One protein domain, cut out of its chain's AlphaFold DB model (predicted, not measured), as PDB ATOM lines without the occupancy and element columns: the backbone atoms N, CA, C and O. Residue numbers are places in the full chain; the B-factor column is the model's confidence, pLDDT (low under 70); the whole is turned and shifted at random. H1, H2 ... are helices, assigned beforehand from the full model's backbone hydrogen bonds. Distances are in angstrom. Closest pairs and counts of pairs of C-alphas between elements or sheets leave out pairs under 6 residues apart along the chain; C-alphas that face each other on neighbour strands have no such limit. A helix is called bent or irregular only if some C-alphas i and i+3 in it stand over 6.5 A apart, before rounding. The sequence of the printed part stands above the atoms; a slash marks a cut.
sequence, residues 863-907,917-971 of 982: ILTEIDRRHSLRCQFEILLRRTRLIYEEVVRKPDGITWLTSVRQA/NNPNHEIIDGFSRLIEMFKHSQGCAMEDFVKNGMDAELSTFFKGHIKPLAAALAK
ATOM      1  N   ILE A 863     -18.685 -34.212   9.099       96.38
ATOM      2  CA  ILE A 863     -19.307 -34.181   7.769       96.38
ATOM      3  C   ILE A 863     -19.073 -32.817   7.121       96.38
ATOM      4  O   ILE A 863     -18.707 -32.772   5.953       96.38
ATOM      5  N   LEU A 864     -19.232 -31.714   7.861       96.38
ATOM      6  CA  LEU A 864     -18.994 -30.367   7.323       96.38
ATOM      7  C   LEU A 864     -17.538 -30.177   6.877       96.38
ATOM      8  O   LEU A 864     -17.305 -29.732   5.756       96.38
ATOM      9  N   THR A 865     -16.565 -30.591   7.693       95.50
ATOM     10  CA  THR A 865     -15.144 -30.512   7.325       95.50
ATOM     11  C   THR A 865     -14.811 -31.391   6.122       95.50
ATOM     12  O   THR A 865     -13.999 -31.009   5.283       95.50
ATOM     13  N   GLU A 866     -15.453 -32.554   5.996       97.00
ATOM     14  CA  GLU A 866     -15.299 -33.415   4.825       97.00
ATOM     15  C   GLU A 866     -15.923 -32.797   3.561       97.00
ATOM     16  O   GLU A 866     -15.328 -32.897   2.487       97.00
ATOM     17  N   ILE A 867     -17.080 -32.129   3.665       96.94
ATOM     18  CA  ILE A 867     -17.689 -31.375   2.554       96.94
ATOM     19  C   ILE A 867     -16.727 -30.276   2.086       96.94
ATOM     20  O   ILE A 867     -16.418 -30.199   0.894       96.94
ATOM     21  N   ASP A 868     -16.191 -29.488   3.018       96.25
ATOM     22  CA  ASP A 868     -15.236 -28.418   2.719       96.25
ATOM     23  C   ASP A 868     -13.967 -28.958   2.059       96.25
ATOM     24  O   ASP A 868     -13.519 -28.430   1.037       96.25
ATOM     25  N   ARG A 869     -13.426 -30.072   2.571       96.62
ATOM     26  CA  ARG A 869     -12.273 -30.754   1.973       96.62
ATOM     27  C   ARG A 869     -12.557 -31.181   0.532       96.62
ATOM     28  O   ARG A 869     -11.733 -30.927  -0.348       96.62
ATOM     29  N   ARG A 870     -13.708 -31.814   0.264       96.88
ATOM     30  CA  ARG A 870     -14.101 -32.255  -1.089       96.88
ATOM     31  C   ARG A 870     -14.253 -31.073  -2.041       96.88
ATOM     32  O   ARG A 870     -13.718 -31.122  -3.147       96.88
ATOM     33  N   HIS A 871     -14.946 -30.017  -1.619       96.50
ATOM     34  CA  HIS A 871     -15.123 -28.804  -2.416       96.50
ATOM     35  C   HIS A 871     -13.787 -28.119  -2.721       96.50
ATOM     36  O   HIS A 871     -13.525 -27.784  -3.876       96.50
ATOM     37  N   SER A 872     -12.929 -27.959  -1.710       96.38
ATOM     38  CA  SER A 872     -11.608 -27.346  -1.855       96.38
ATOM     39  C   SER A 872     -10.735 -28.131  -2.833       96.38
ATOM     40  O   SER A 872     -10.211 -27.555  -3.783       96.38
ATOM     41  N   LEU A 873     -10.671 -29.462  -2.701       96.75
ATOM     42  CA  LEU A 873      -9.895 -30.308  -3.612       96.75
ATOM     43  C   LEU A 873     -10.411 -30.271  -5.054       96.75
ATOM     44  O   LEU A 873      -9.602 -30.172  -5.973       96.75
ATOM     45  N   ARG A 874     -11.733 -30.325  -5.273       97.38
ATOM     46  CA  ARG A 874     -12.316 -30.227  -6.626       97.38
ATOM     47  C   ARG A 874     -12.039 -28.858  -7.257       97.38
ATOM     48  O   ARG A 874     -11.657 -28.796  -8.420       97.38
ATOM     49  N   CYS A 875     -12.162 -27.784  -6.476       96.94
ATOM     50  CA  CYS A 875     -11.874 -26.419  -6.917       96.94
ATOM     51  C   CYS A 875     -10.389 -26.233  -7.269       96.94
ATOM     52  O   CYS A 875     -10.064 -25.784  -8.365       96.94
ATOM     53  N   GLN A 876      -9.479 -26.642  -6.378       97.12
ATOM     54  CA  GLN A 876      -8.034 -26.596  -6.618       97.12
ATOM     55  C   GLN A 876      -7.644 -27.408  -7.853       97.12
ATOM     56  O   GLN A 876      -6.853 -26.944  -8.672       97.12
ATOM     57  N   PHE A 877      -8.232 -28.597  -8.015       97.62
ATOM     58  CA  PHE A 877      -7.996 -29.449  -9.171       97.62
ATOM     59  C   PHE A 877      -8.445 -28.771 -10.469       97.62
ATOM     60  O   PHE A 877      -7.695 -28.754 -11.440       97.62
ATOM     61  N   GLU A 878      -9.633 -28.159 -10.487       97.62
ATOM     62  CA  GLU A 878     -10.141 -27.433 -11.653       97.62
ATOM     63  C   GLU A 878      -9.286 -26.200 -11.996       97.62
ATOM     64  O   GLU A 878      -8.938 -26.002 -13.161       97.62
ATOM     65  N   ILE A 879      -8.901 -25.397 -10.997       97.62
ATOM     66  CA  ILE A 879      -8.032 -24.224 -11.184       97.62
ATOM     67  C   ILE A 879      -6.676 -24.650 -11.753       97.62
ATOM     68  O   ILE A 879      -6.203 -24.077 -12.738       97.62
ATOM     69  N   LEU A 880      -6.062 -25.682 -11.168       97.50
ATOM     70  CA  LEU A 880      -4.780 -26.206 -11.625       97.50
ATOM     71  C   LEU A 880      -4.886 -26.776 -13.044       97.50
ATOM     72  O   LEU A 880      -3.982 -26.573 -13.854       97.50
ATOM     73  N   LEU A 881      -5.998 -27.435 -13.373       97.62
ATOM     74  CA  LEU A 881      -6.248 -27.985 -14.699       97.62
ATOM     75  C   LEU A 881      -6.409 -26.882 -15.751       97.62
ATOM     76  O   LEU A 881      -5.798 -26.977 -16.814       97.62
ATOM     77  N   ARG A 882      -7.165 -25.820 -15.442       97.81
ATOM     78  CA  ARG A 882      -7.307 -24.632 -16.301       97.81
ATOM     79  C   ARG A 882      -5.953 -23.978 -16.555       97.81
ATOM     80  O   ARG A 882      -5.589 -23.768 -17.708       97.81
ATOM     81  N   ARG A 883      -5.177 -23.723 -15.495       97.44
ATOM     82  CA  ARG A 883      -3.832 -23.140 -15.610       97.44
ATOM     83  C   ARG A 883      -2.917 -24.016 -16.463       97.44
ATOM     84  O   ARG A 883      -2.279 -23.523 -17.384       97.44
ATOM     85  N   THR A 884      -2.885 -25.319 -16.193       96.44
ATOM     86  CA  THR A 884      -2.010 -26.253 -16.915       96.44
ATOM     87  C   THR A 884      -2.400 -26.374 -18.387       96.44
ATOM     88  O   THR A 884      -1.524 -26.453 -19.244       96.44
ATOM     89  N   ARG A 885      -3.701 -26.334 -18.700       96.88
ATOM     90  CA  ARG A 885      -4.197 -26.285 -20.078       96.88
ATOM     91  C   ARG A 885      -3.731 -25.026 -20.806       96.88
ATOM     92  O   ARG A 885      -3.233 -25.150 -21.917       96.88
ATOM     93  N   LEU A 886      -3.856 -23.848 -20.192       96.12
ATOM     94  CA  LEU A 886      -3.432 -22.585 -20.810       96.12
ATOM     95  C   LEU A 886      -1.935 -22.592 -21.144       96.12
ATOM     96  O   LEU A 886      -1.559 -22.273 -22.269       96.12
ATOM     97  N   ILE A 887      -1.094 -23.038 -20.204       94.38
ATOM     98  CA  ILE A 887       0.356 -23.150 -20.430       94.38
ATOM     99  C   ILE A 887       0.645 -24.190 -21.526       94.38
ATOM    100  O   ILE A 887       1.478 -23.961 -22.401       94.38
ATOM    101  N   TYR A 888      -0.068 -25.323 -21.526       93.81
ATOM    102  CA  TYR A 888       0.062 -26.346 -22.567       93.81
ATOM    103  C   TYR A 888      -0.286 -25.808 -23.961       93.81
ATOM    104  O   TYR A 888       0.476 -26.016 -24.900       93.81
ATOM    105  N   GLU A 889      -1.404 -25.095 -24.103       93.94
ATOM    106  CA  GLU A 889      -1.819 -24.488 -25.372       93.94
ATOM    107  C   GLU A 889      -0.824 -23.421 -25.851       93.94
ATOM    108  O   GLU A 889      -0.524 -23.357 -27.044       93.94
ATOM    109  N   GLU A 890      -0.262 -22.619 -24.941       93.06
ATOM    110  CA  GLU A 890       0.776 -21.641 -25.280       93.06
ATOM    111  C   GLU A 890       2.054 -22.319 -25.801       93.06
ATOM    112  O   GLU A 890       2.634 -21.878 -26.795       93.06
ATOM    113  N   VAL A 891       2.480 -23.416 -25.168       89.38
ATOM    114  CA  VAL A 891       3.668 -24.169 -25.596       89.38
ATOM    115  C   VAL A 891       3.427 -24.887 -26.921       89.38
ATOM    116  O   VAL A 891       4.291 -24.835 -27.791       89.38
ATOM    117  N   VAL A 892       2.259 -25.501 -27.125       89.00
ATOM    118  CA  VAL A 892       1.924 -26.192 -28.385       89.00
ATOM    119  C   VAL A 892       1.818 -25.224 -29.568       89.00
ATOM    120  O   VAL A 892       2.119 -25.617 -30.692       89.00
ATOM    121  N   ARG A 893       1.444 -23.958 -29.340       88.12
ATOM    122  CA  ARG A 893       1.439 -22.928 -30.396       88.12
ATOM    123  C   ARG A 893       2.839 -22.547 -30.887       88.12
ATOM    124  O   ARG A 893       2.949 -21.999 -31.982       88.12
ATOM    125  N   LYS A 894       3.902 -22.811 -30.119       87.12
ATOM    126  CA  LYS A 894       5.285 -22.525 -30.537       87.12
ATOM    127  C   LYS A 894       5.787 -23.654 -31.462       87.12
ATOM    128  O   LYS A 894       5.586 -24.819 -31.120       87.12
ATOM    129  N   PRO A 895       6.474 -23.353 -32.587       75.44
ATOM    130  CA  PRO A 895       6.921 -24.361 -33.563       75.44
ATOM    131  C   PRO A 895       7.737 -25.511 -32.945       75.44
ATOM    132  O   PRO A 895       7.571 -26.668 -33.323       75.44
ATOM    133  N   ASP A 896       8.548 -25.199 -31.929       77.44
ATOM    134  CA  ASP A 896       9.418 -26.155 -31.230       77.44
ATOM    135  C   ASP A 896       8.743 -26.871 -30.038       77.44
ATOM    136  O   ASP A 896       9.349 -27.706 -29.362       77.44
ATOM    137  N   GLY A 897       7.479 -26.562 -29.727       69.25
ATOM    138  CA  GLY A 897       6.788 -27.116 -28.557       69.25
ATOM    139  C   GLY A 897       6.429 -28.599 -28.695       69.25
ATOM    140  O   GLY A 897       6.495 -29.362 -27.727       69.25
ATOM    141  N   ILE A 898       6.082 -29.041 -29.908       71.56
ATOM    142  CA  ILE A 898       5.669 -30.429 -30.191       71.56
ATOM    143  C   ILE A 898       6.871 -31.387 -30.136       71.56
ATOM    144  O   ILE A 898       6.780 -32.492 -29.588       71.56
ATOM    145  N   THR A 899       8.017 -30.957 -30.666       74.06
ATOM    146  CA  THR A 899       9.283 -31.703 -30.598       74.06
ATOM    147  C   THR A 899       9.774 -31.827 -29.157       74.06
ATOM    148  O   THR A 899      10.259 -32.884 -28.758       74.06
ATOM    149  N   TRP A 900       9.554 -30.807 -28.325       74.31
ATOM    150  CA  TRP A 900       9.850 -30.895 -26.897       74.31
ATOM    151  C   TRP A 900       8.939 -31.884 -26.144       74.31
ATOM    152  O   TRP A 900       9.426 -32.722 -25.386       74.31
ATOM    153  N   LEU A 901       7.621 -31.866 -26.374       70.31
ATOM    154  CA  LEU A 901       6.691 -32.802 -25.714       70.31
ATOM    155  C   LEU A 901       7.019 -34.272 -26.020       70.31
ATOM    156  O   LEU A 901       6.839 -35.152 -25.173       70.31
ATOM    157  N   THR A 902       7.508 -34.543 -27.230       73.44
ATOM    158  CA  THR A 902       7.955 -35.880 -27.633       73.44
ATOM    159  C   THR A 902       9.321 -36.238 -27.043       73.44
ATOM    160  O   THR A 902       9.495 -37.382 -26.615       73.44
ATOM    161  N   SER A 903      10.247 -35.279 -26.912       69.38
ATOM    162  CA  SER A 903      11.572 -35.511 -26.318       69.38
ATOM    163  C   SER A 903      11.527 -35.757 -24.805       69.38
ATOM    164  O   SER A 903      12.211 -36.652 -24.310       69.38
ATOM    165  N   VAL A 904      10.646 -35.077 -24.061       67.94
ATOM    166  CA  VAL A 904      10.433 -35.319 -22.616       67.94
ATOM    167  C   VAL A 904      10.011 -36.757 -22.332       67.94
ATOM    168  O   VAL A 904      10.361 -37.321 -21.297       67.94
ATOM    169  N   ARG A 905       9.291 -37.385 -23.266       66.00
ATOM    170  CA  ARG A 905       8.876 -38.787 -23.153       66.00
ATOM    171  C   ARG A 905      10.046 -39.770 -23.280       66.00
ATOM    172  O   ARG A 905       9.903 -40.915 -22.863       66.00
ATOM    173  N   GLN A 906      11.166 -39.338 -23.864       66.81
ATOM    174  CA  GLN A 906      12.342 -40.160 -24.174       66.81
ATOM    175  C   GLN A 906      13.588 -39.798 -23.341       66.81
ATOM    176  O   GLN A 906      14.553 -40.560 -23.330       66.81
ATOM    177  N   ALA A 907      13.590 -38.664 -22.633       59.66
ATOM    178  CA  ALA A 907      14.762 -38.171 -21.915       59.66
ATOM    179  C   ALA A 907      15.101 -39.019 -20.667       59.66
ATOM    180  O   ALA A 907      14.426 -38.967 -19.637       59.66
ATOM    181  N   ASN A 917      14.705 -23.242 -15.776       66.06
ATOM    182  CA  ASN A 917      14.152 -21.925 -16.154       66.06
ATOM    183  C   ASN A 917      13.291 -21.943 -17.431       66.06
ATOM    184  O   ASN A 917      13.009 -20.891 -17.997       66.06
ATOM    185  N   ASN A 918      12.903 -23.119 -17.931       74.50
ATOM    186  CA  ASN A 918      12.103 -23.215 -19.151       74.50
ATOM    187  C   ASN A 918      10.599 -23.291 -18.783       74.50
ATOM    188  O   ASN A 918      10.275 -24.114 -17.925       74.50
ATOM    189  N   PRO A 919       9.676 -22.521 -19.408       69.50
ATOM    190  CA  PRO A 919       8.209 -22.635 -19.210       69.50
ATOM    191  C   PRO A 919       7.680 -24.079 -19.300       69.50
ATOM    192  O   PRO A 919       6.707 -24.471 -18.664       69.50
ATOM    193  N   ASN A 920       8.407 -24.910 -20.030       76.19
ATOM    194  CA  ASN A 920       8.283 -26.356 -20.112       76.19
ATOM    195  C   ASN A 920       8.298 -27.106 -18.757       76.19
ATOM    196  O   ASN A 920       7.628 -28.129 -18.607       76.19
ATOM    197  N   HIS A 921       9.024 -26.610 -17.749       82.44
ATOM    198  CA  HIS A 921       9.033 -27.177 -16.397       82.44
ATOM    199  C   HIS A 921       7.696 -26.948 -15.676       82.44
ATOM    200  O   HIS A 921       7.248 -27.820 -14.934       82.44
ATOM    201  N   GLU A 922       7.018 -25.821 -15.928       87.25
ATOM    202  CA  GLU A 922       5.723 -25.517 -15.306       87.25
ATOM    203  C   GLU A 922       4.616 -26.468 -15.773       87.25
ATOM    204  O   GLU A 922       3.769 -26.860 -14.972       87.25
ATOM    205  N   ILE A 923       4.643 -26.911 -17.037       90.75
ATOM    206  CA  ILE A 923       3.683 -27.907 -17.549       90.75
ATOM    207  C   ILE A 923       3.887 -29.257 -16.863       90.75
ATOM    208  O   ILE A 923       2.916 -29.888 -16.448       90.75
ATOM    209  N   ILE A 924       5.137 -29.719 -16.751       88.31
ATOM    210  CA  ILE A 924       5.448 -31.011 -16.122       88.31
ATOM    211  C   ILE A 924       5.095 -30.981 -14.634       88.31
ATOM    212  O   ILE A 924       4.564 -31.967 -14.120       88.31
ATOM    213  N   ASP A 925       5.354 -29.862 -13.955       91.00
ATOM    214  CA  ASP A 925       4.936 -29.650 -12.568       91.00
ATOM    215  C   ASP A 925       3.402 -29.660 -12.457       91.00
ATOM    216  O   ASP A 925       2.843 -30.413 -11.660       91.00
ATOM    217  N   GLY A 926       2.701 -28.936 -13.337       95.00
ATOM    218  CA  GLY A 926       1.239 -28.935 -13.416       95.00
ATOM    219  C   GLY A 926       0.652 -30.332 -13.631       95.00
ATOM    220  O   GLY A 926      -0.237 -30.755 -12.890       95.00
ATOM    221  N   PHE A 927       1.186 -31.101 -14.585       95.31
ATOM    222  CA  PHE A 927       0.790 -32.492 -14.815       95.31
ATOM    223  C   PHE A 927       1.082 -33.386 -13.612       95.31
ATOM    224  O   PHE A 927       0.209 -34.153 -13.214       95.31
ATOM    225  N   SER A 928       2.271 -33.283 -13.016       93.88
ATOM    226  CA  SER A 928       2.649 -34.074 -11.838       93.88
ATOM    227  C   SER A 928       1.687 -33.828 -10.679       93.88
ATOM    228  O   SER A 928       1.110 -34.783 -10.159       93.88
ATOM    229  N   ARG A 929       1.417 -32.559 -10.352       96.25
ATOM    230  CA  ARG A 929       0.479 -32.170  -9.291       96.25
ATOM    231  C   ARG A 929      -0.955 -32.597  -9.593       96.25
ATOM    232  O   ARG A 929      -1.638 -33.097  -8.706       96.25
ATOM    233  N   LEU A 930      -1.421 -32.466 -10.840       97.31
ATOM    234  CA  LEU A 930      -2.754 -32.941 -11.237       97.31
ATOM    235  C   LEU A 930      -2.884 -34.457 -11.077       97.31
ATOM    236  O   LEU A 930      -3.906 -34.937 -10.594       97.31
ATOM    237  N   ILE A 931      -1.853 -35.216 -11.450       96.06
ATOM    238  CA  ILE A 931      -1.829 -36.673 -11.285       96.06
ATOM    239  C   ILE A 931      -1.786 -37.047  -9.803       96.06
ATOM    240  O   ILE A 931      -2.493 -37.965  -9.389       96.06
ATOM    241  N   GLU A 932      -0.988 -36.342  -9.006       95.75
ATOM    242  CA  GLU A 932      -0.898 -36.543  -7.562       95.75
ATOM    243  C   GLU A 932      -2.243 -36.274  -6.884       95.75
ATOM    244  O   GLU A 932      -2.752 -37.154  -6.187       95.75
ATOM    245  N   MET A 933      -2.872 -35.127  -7.156       96.50
ATOM    246  CA  MET A 933      -4.206 -34.796  -6.653       96.50
ATOM    247  C   MET A 933      -5.240 -35.826  -7.103       96.50
ATOM    248  O   MET A 933      -6.029 -36.294  -6.287       96.50
ATOM    249  N   PHE A 934      -5.229 -36.225  -8.376       96.06
ATOM    250  CA  PHE A 934      -6.154 -37.226  -8.907       96.06
ATOM    251  C   PHE A 934      -6.006 -38.588  -8.210       96.06
ATOM    252  O   PHE A 934      -7.008 -39.245  -7.940       96.06
ATOM    253  N   LYS A 935      -4.776 -39.004  -7.875       93.50
ATOM    254  CA  LYS A 935      -4.501 -40.278  -7.189       93.50
ATOM    255  C   LYS A 935      -4.800 -40.239  -5.688       93.50
ATOM    256  O   LYS A 935      -5.297 -41.227  -5.151       93.50
ATOM    257  N   HIS A 936      -4.507 -39.128  -5.011       94.06
ATOM    258  CA  HIS A 936      -4.605 -39.028  -3.548       94.06
ATOM    259  C   HIS A 936      -5.947 -38.473  -3.049       94.06
ATOM    260  O   HIS A 936      -6.243 -38.566  -1.859       94.06
ATOM    261  N   SER A 937      -6.809 -37.957  -3.931       93.38
ATOM    262  CA  SER A 937      -8.150 -37.451  -3.581       93.38
ATOM    263  C   SER A 937      -9.193 -38.566  -3.392       93.38
ATOM    264  O   SER A 937     -10.305 -38.521  -3.929       93.38
ATOM    265  N   GLN A 938      -8.852 -39.576  -2.586       89.00
ATOM    266  CA  GLN A 938      -9.782 -40.645  -2.222       89.00
ATOM    267  C   GLN A 938     -11.056 -40.066  -1.579       89.00
ATOM    268  O   GLN A 938     -11.012 -39.144  -0.757       89.00
ATOM    269  N   GLY A 939     -12.213 -40.598  -1.985       87.75
ATOM    270  CA  GLY A 939     -13.522 -40.162  -1.496       87.75
ATOM    271  C   GLY A 939     -14.015 -38.808  -2.022       87.75
ATOM    272  O   GLY A 939     -15.034 -38.328  -1.541       87.75
ATOM    273  N   CYS A 940     -13.330 -38.180  -2.985       93.81
ATOM    274  CA  CYS A 940     -13.805 -36.949  -3.635       93.81
ATOM    275  C   CYS A 940     -14.580 -37.201  -4.941       93.81
ATOM    276  O   CYS A 940     -15.011 -36.232  -5.574       93.81
ATOM    277  N   ALA A 941     -14.741 -38.470  -5.345       95.06
ATOM    278  CA  ALA A 941     -15.258 -38.886  -6.650       95.06
ATOM    279  C   ALA A 941     -14.534 -38.215  -7.832       95.06
ATOM    280  O   ALA A 941     -15.177 -37.841  -8.808       95.06
ATOM    281  N   MET A 942     -13.208 -38.018  -7.756       96.50
ATOM    282  CA  MET A 942     -12.484 -37.188  -8.731       96.50
ATOM    283  C   MET A 942     -12.615 -37.703 -10.175       96.50
ATOM    284  O   MET A 942     -12.759 -36.915 -11.105       96.50
ATOM    285  N   GLU A 943     -12.639 -39.025 -10.376       95.69
ATOM    286  CA  GLU A 943     -12.861 -39.614 -11.703       95.69
ATOM    287  C   GLU A 943     -14.252 -39.290 -12.268       95.69
ATOM    288  O   GLU A 943     -14.374 -38.903 -13.433       95.69
ATOM    289  N   ASP A 944     -15.296 -39.395 -11.446       96.06
ATOM    290  CA  ASP A 944     -16.665 -39.089 -11.863       96.06
ATOM    291  C   ASP A 944     -16.907 -37.570 -11.969       96.06
ATOM    292  O   ASP A 944     -17.649 -37.119 -12.841       96.06
ATOM    293  N   PHE A 945     -16.211 -36.762 -11.159       97.50
ATOM    294  CA  PHE A 945     -16.195 -35.299 -11.243       97.50
ATOM    295  C   PHE A 945     -15.623 -34.824 -12.579       97.50
ATOM    296  O   PHE A 945     -16.264 -34.042 -13.273       97.50
ATOM    297  N   VAL A 946     -14.474 -35.356 -13.005       96.75
ATOM    298  CA  VAL A 946     -13.913 -35.068 -14.335       96.75
ATOM    299  C   VAL A 946     -14.886 -35.459 -15.445       96.75
ATOM    300  O   VAL A 946     -14.943 -34.806 -16.487       96.75
ATOM    301  N   LYS A 947     -15.638 -36.549 -15.265       95.88
ATOM    302  CA  LYS A 947     -16.566 -37.043 -16.283       95.88
ATOM    303  C   LYS A 947     -17.830 -36.188 -16.398       95.88
ATOM    304  O   LYS A 947     -18.238 -35.924 -17.525       95.88
ATOM    305  N   ASN A 948     -18.429 -35.803 -15.271       95.06
ATOM    306  CA  ASN A 948     -19.791 -35.257 -15.228       95.06
ATOM    307  C   ASN A 948     -19.893 -33.853 -14.607       95.06
ATOM    308  O   ASN A 948     -20.905 -33.187 -14.798       95.06
ATOM    309  N   GLY A 949     -18.915 -33.432 -13.804       94.31
ATOM    310  CA  GLY A 949     -18.957 -32.187 -13.024       94.31
ATOM    311  C   GLY A 949     -18.071 -31.061 -13.542       94.31
ATOM    312  O   GLY A 949     -18.154 -29.947 -13.035       94.31
ATOM    313  N   MET A 950     -17.223 -31.357 -14.521       96.44
ATOM    314  CA  MET A 950     -16.250 -30.435 -15.088       96.44
ATOM    315  C   MET A 950     -16.699 -29.947 -16.466       96.44
ATOM    316  O   MET A 950     -17.400 -30.663 -17.181       96.44
ATOM    317  N   ASP A 951     -16.249 -28.750 -16.847       96.81
ATOM    318  CA  ASP A 951     -16.446 -28.225 -18.197       96.81
ATOM    319  C   ASP A 951     -15.974 -29.219 -19.278       96.81
ATOM    320  O   ASP A 951     -14.969 -29.924 -19.109       96.81
ATOM    321  N   ALA A 952     -16.710 -29.286 -20.389       96.81
ATOM    322  CA  ALA A 952     -16.494 -30.288 -21.430       96.81
ATOM    323  C   ALA A 952     -15.091 -30.190 -22.051       96.81
ATOM    324  O   ALA A 952     -14.473 -31.223 -22.341       96.81
ATOM    325  N   GLU A 953     -14.551 -28.979 -22.202       97.31
ATOM    326  CA  GLU A 953     -13.215 -28.776 -22.761       97.31
ATOM    327  C   GLU A 953     -12.126 -29.242 -21.789       97.31
ATOM    328  O   GLU A 953     -11.201 -29.956 -22.177       97.31
ATOM    329  N   LEU A 954     -12.262 -28.911 -20.501       97.88
ATOM    330  CA  LEU A 954     -11.332 -29.353 -19.457       97.88
ATOM    331  C   LEU A 954     -11.363 -30.874 -19.266       97.88
ATOM    332  O   LEU A 954     -10.311 -31.502 -19.137       97.88
ATOM    333  N   SER A 955     -12.551 -31.482 -19.314       97.50
ATOM    334  CA  SER A 955     -12.711 -32.941 -19.275       97.50
ATOM    335  C   SER A 955     -11.999 -33.608 -20.455       97.50
ATOM    336  O   SER A 955     -11.306 -34.617 -20.282       97.50
ATOM    337  N   THR A 956     -12.139 -33.031 -21.652       97.50
ATOM    338  CA  THR A 956     -11.489 -33.516 -22.877       97.50
ATOM    339  C   THR A 956      -9.973 -33.386 -22.776       97.50
ATOM    340  O   THR A 956      -9.264 -34.365 -23.011       97.50
ATOM    341  N   PHE A 957      -9.476 -32.233 -22.322       97.75
ATOM    342  CA  PHE A 957      -8.054 -32.003 -22.079       97.75
ATOM    343  C   PHE A 957      -7.475 -33.009 -21.071       97.75
ATOM    344  O   PHE A 957      -6.467 -33.667 -21.342       97.75
ATOM    345  N   PHE A 958      -8.147 -33.215 -19.935       97.56
ATOM    346  CA  PHE A 958      -7.709 -34.181 -18.931       97.56
ATOM    347  C   PHE A 958      -7.650 -35.608 -19.491       97.56
ATOM    348  O   PHE A 958      -6.656 -36.311 -19.298       97.56
ATOM    349  N   LYS A 959      -8.695 -36.045 -20.205       96.62
ATOM    350  CA  LYS A 959      -8.762 -37.389 -20.803       96.62
ATOM    351  C   LYS A 959      -7.722 -37.591 -21.906       96.62
ATOM    352  O   LYS A 959      -7.200 -38.697 -22.018       96.62
ATOM    353  N   GLY A 960      -7.428 -36.554 -22.690       96.25
ATOM    354  CA  GLY A 960      -6.483 -36.609 -23.806       96.25
ATOM    355  C   GLY A 960      -5.016 -36.558 -23.383       96.25
ATOM    356  O   GLY A 960      -4.193 -37.263 -23.961       96.25
ATOM    357  N   HIS A 961      -4.685 -35.774 -22.353       95.25
ATOM    358  CA  HIS A 961      -3.286 -35.478 -22.018       95.25
ATOM    359  C   HIS A 961      -2.858 -36.020 -20.651       95.25
ATOM    360  O   HIS A 961      -1.812 -36.659 -20.539       95.25
ATOM    361  N   ILE A 962      -3.676 -35.839 -19.613       95.56
ATOM    362  CA  ILE A 962      -3.272 -36.147 -18.232       95.56
ATOM    363  C   ILE A 962      -3.551 -37.605 -17.871       95.56
ATOM    364  O   ILE A 962      -2.675 -38.287 -17.340       95.56
ATOM    365  N   LYS A 963      -4.744 -38.129 -18.184       94.88
ATOM    366  CA  LYS A 963      -5.119 -39.520 -17.868       94.88
ATOM    367  C   LYS A 963      -4.169 -40.552 -18.507       94.88
ATOM    368  O   LYS A 963      -3.770 -41.483 -17.802       94.88
ATOM    369  N   PRO A 964      -3.734 -40.409 -19.778       94.81
ATOM    370  CA  PRO A 964      -2.763 -41.323 -20.377       94.81
ATOM    371  C   PRO A 964      -1.395 -41.252 -19.697       94.81
ATOM    372  O   PRO A 964      -0.749 -42.286 -19.516       94.81
ATOM    373  N   LEU A 965      -0.968 -40.058 -19.276       91.00
ATOM    374  CA  LEU A 965       0.276 -39.871 -18.532       91.00
ATOM    375  C   LEU A 965       0.195 -40.531 -17.147       91.00
ATOM    376  O   LEU A 965       1.098 -41.273 -16.766       91.00
ATOM    377  N   ALA A 966      -0.923 -40.363 -16.437       91.94
ATOM    378  CA  ALA A 966      -1.180 -41.033 -15.163       91.94
ATOM    379  C   ALA A 966      -1.122 -42.565 -15.293       91.94
ATOM    380  O   ALA A 966      -0.525 -43.235 -14.447       91.94
ATOM    381  N   ALA A 967      -1.708 -43.112 -16.365       91.56
ATOM    382  CA  ALA A 967      -1.694 -44.541 -16.665       91.56
ATOM    383  C   ALA A 967      -0.294 -45.050 -17.047       91.56
ATOM    384  O   ALA A 967       0.082 -46.153 -16.655       91.56
ATOM    385  N   ALA A 968       0.492 -44.252 -17.776       88.19
ATOM    386  CA  ALA A 968       1.879 -44.578 -18.099       88.19
ATOM    387  C   ALA A 968       2.750 -44.646 -16.835       88.19
ATOM    388  O   ALA A 968       3.501 -45.603 -16.673       88.19
ATOM    389  N   LEU A 969       2.577 -43.693 -15.913       85.88
ATOM    390  CA  LEU A 969       3.286 -43.656 -14.630       85.88
ATOM    391  C   LEU A 969       2.831 -44.743 -13.643       85.88
ATOM    392  O   LEU A 969       3.562 -45.075 -12.720       85.88
ATOM    393  N   ALA A 970       1.618 -45.285 -13.796       86.56
ATOM    394  CA  ALA A 970       1.110 -46.357 -12.938       86.56
ATOM    395  C   ALA A 970       1.637 -47.750 -13.323       86.56
ATOM    396  O   ALA A 970       1.521 -48.682 -12.527       86.56
ATOM    397  N   LYS A 971       2.200 -47.927 -14.529       84.19
ATOM    398  CA  LYS A 971       2.780 -49.213 -14.927       84.19
ATOM    399  C   LYS A 971       4.061 -49.443 -14.116       84.19
ATOM    400  O   LYS A 971       4.997 -48.660 -14.271       84.19
TER     401      LYS A 971
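This is residues 863 to 907 and 917 to 971 of the 982 residues of an uncharacterized protein of Thraustotheca clavata (UniProt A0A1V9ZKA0). One long helix, H1, makes the length of the domain, and H3 runs back alongside it the opposite way. The bent helix H5 crosses this pair on one side, H5a over H1 and H5b over H3, with short H4 before it on that side; short H2 is at the end of H1. The printed part has 100 residues with five named helices, H1 to H5 in order, and no named strand: all helix. It is compact, radius of gyration of the C-alphas 14.4 A, yet elongated, spanning 49 by 28 by 26 A.

H1, residues 863 to 892, is 42.7 A long from C-alpha 863 at (-19.307, -34.181, 7.769) to C-alpha 892 at (1.924, -26.192, -28.385). H3, residues 919 to 936, measures 26.0 A. H2 is residues 897 to 904 and H4 residues 942 to 948. H5, residues 952 to 970, was assigned as one helix by its hydrogen bonds but is bent, with C-alphas 960 and 963 6.8 A apart; its arms are H5a, residues 952 to 960, and H5b, residues 963 to 970, ending at C-alpha 970 (1.110, -46.357, -12.938).

H1 touches H3, closest C-alphas Thr 884 and Gly 926 at 5.5 A, at a shallow tilt of 29 degrees, opposite ways. With residues 881 to 885 alone H1 touches H5a, closest C-alphas Arg 882 and Leu 954 at 7.0 A, about perpendicular at 75 degrees. H3 and H5b are close but not clearly touching, closest C-alphas Ile 931 and Ala 966 at 5.9 A. H4 and H5a only just touch, with 3 pairs of C-alphas within 8 A, closest Val 946 and Ser 955 at 5.5 A. H2 and H3 are near each other. Every O i to N i+4 pair is within hydrogen-bond range in H1, H2, H4, H5a and H5b, and 13 of 14 in H3.

The C-alphas farthest apart, Ile 863 and Pro 895, are 49.9 A apart. Residues 908 to 916 are cut out, with 17.2 A between C-alphas 907 and 917; the links printed whole are tight. pLDDT is under 70 at residues 897, 903 to 907, 917 and 919.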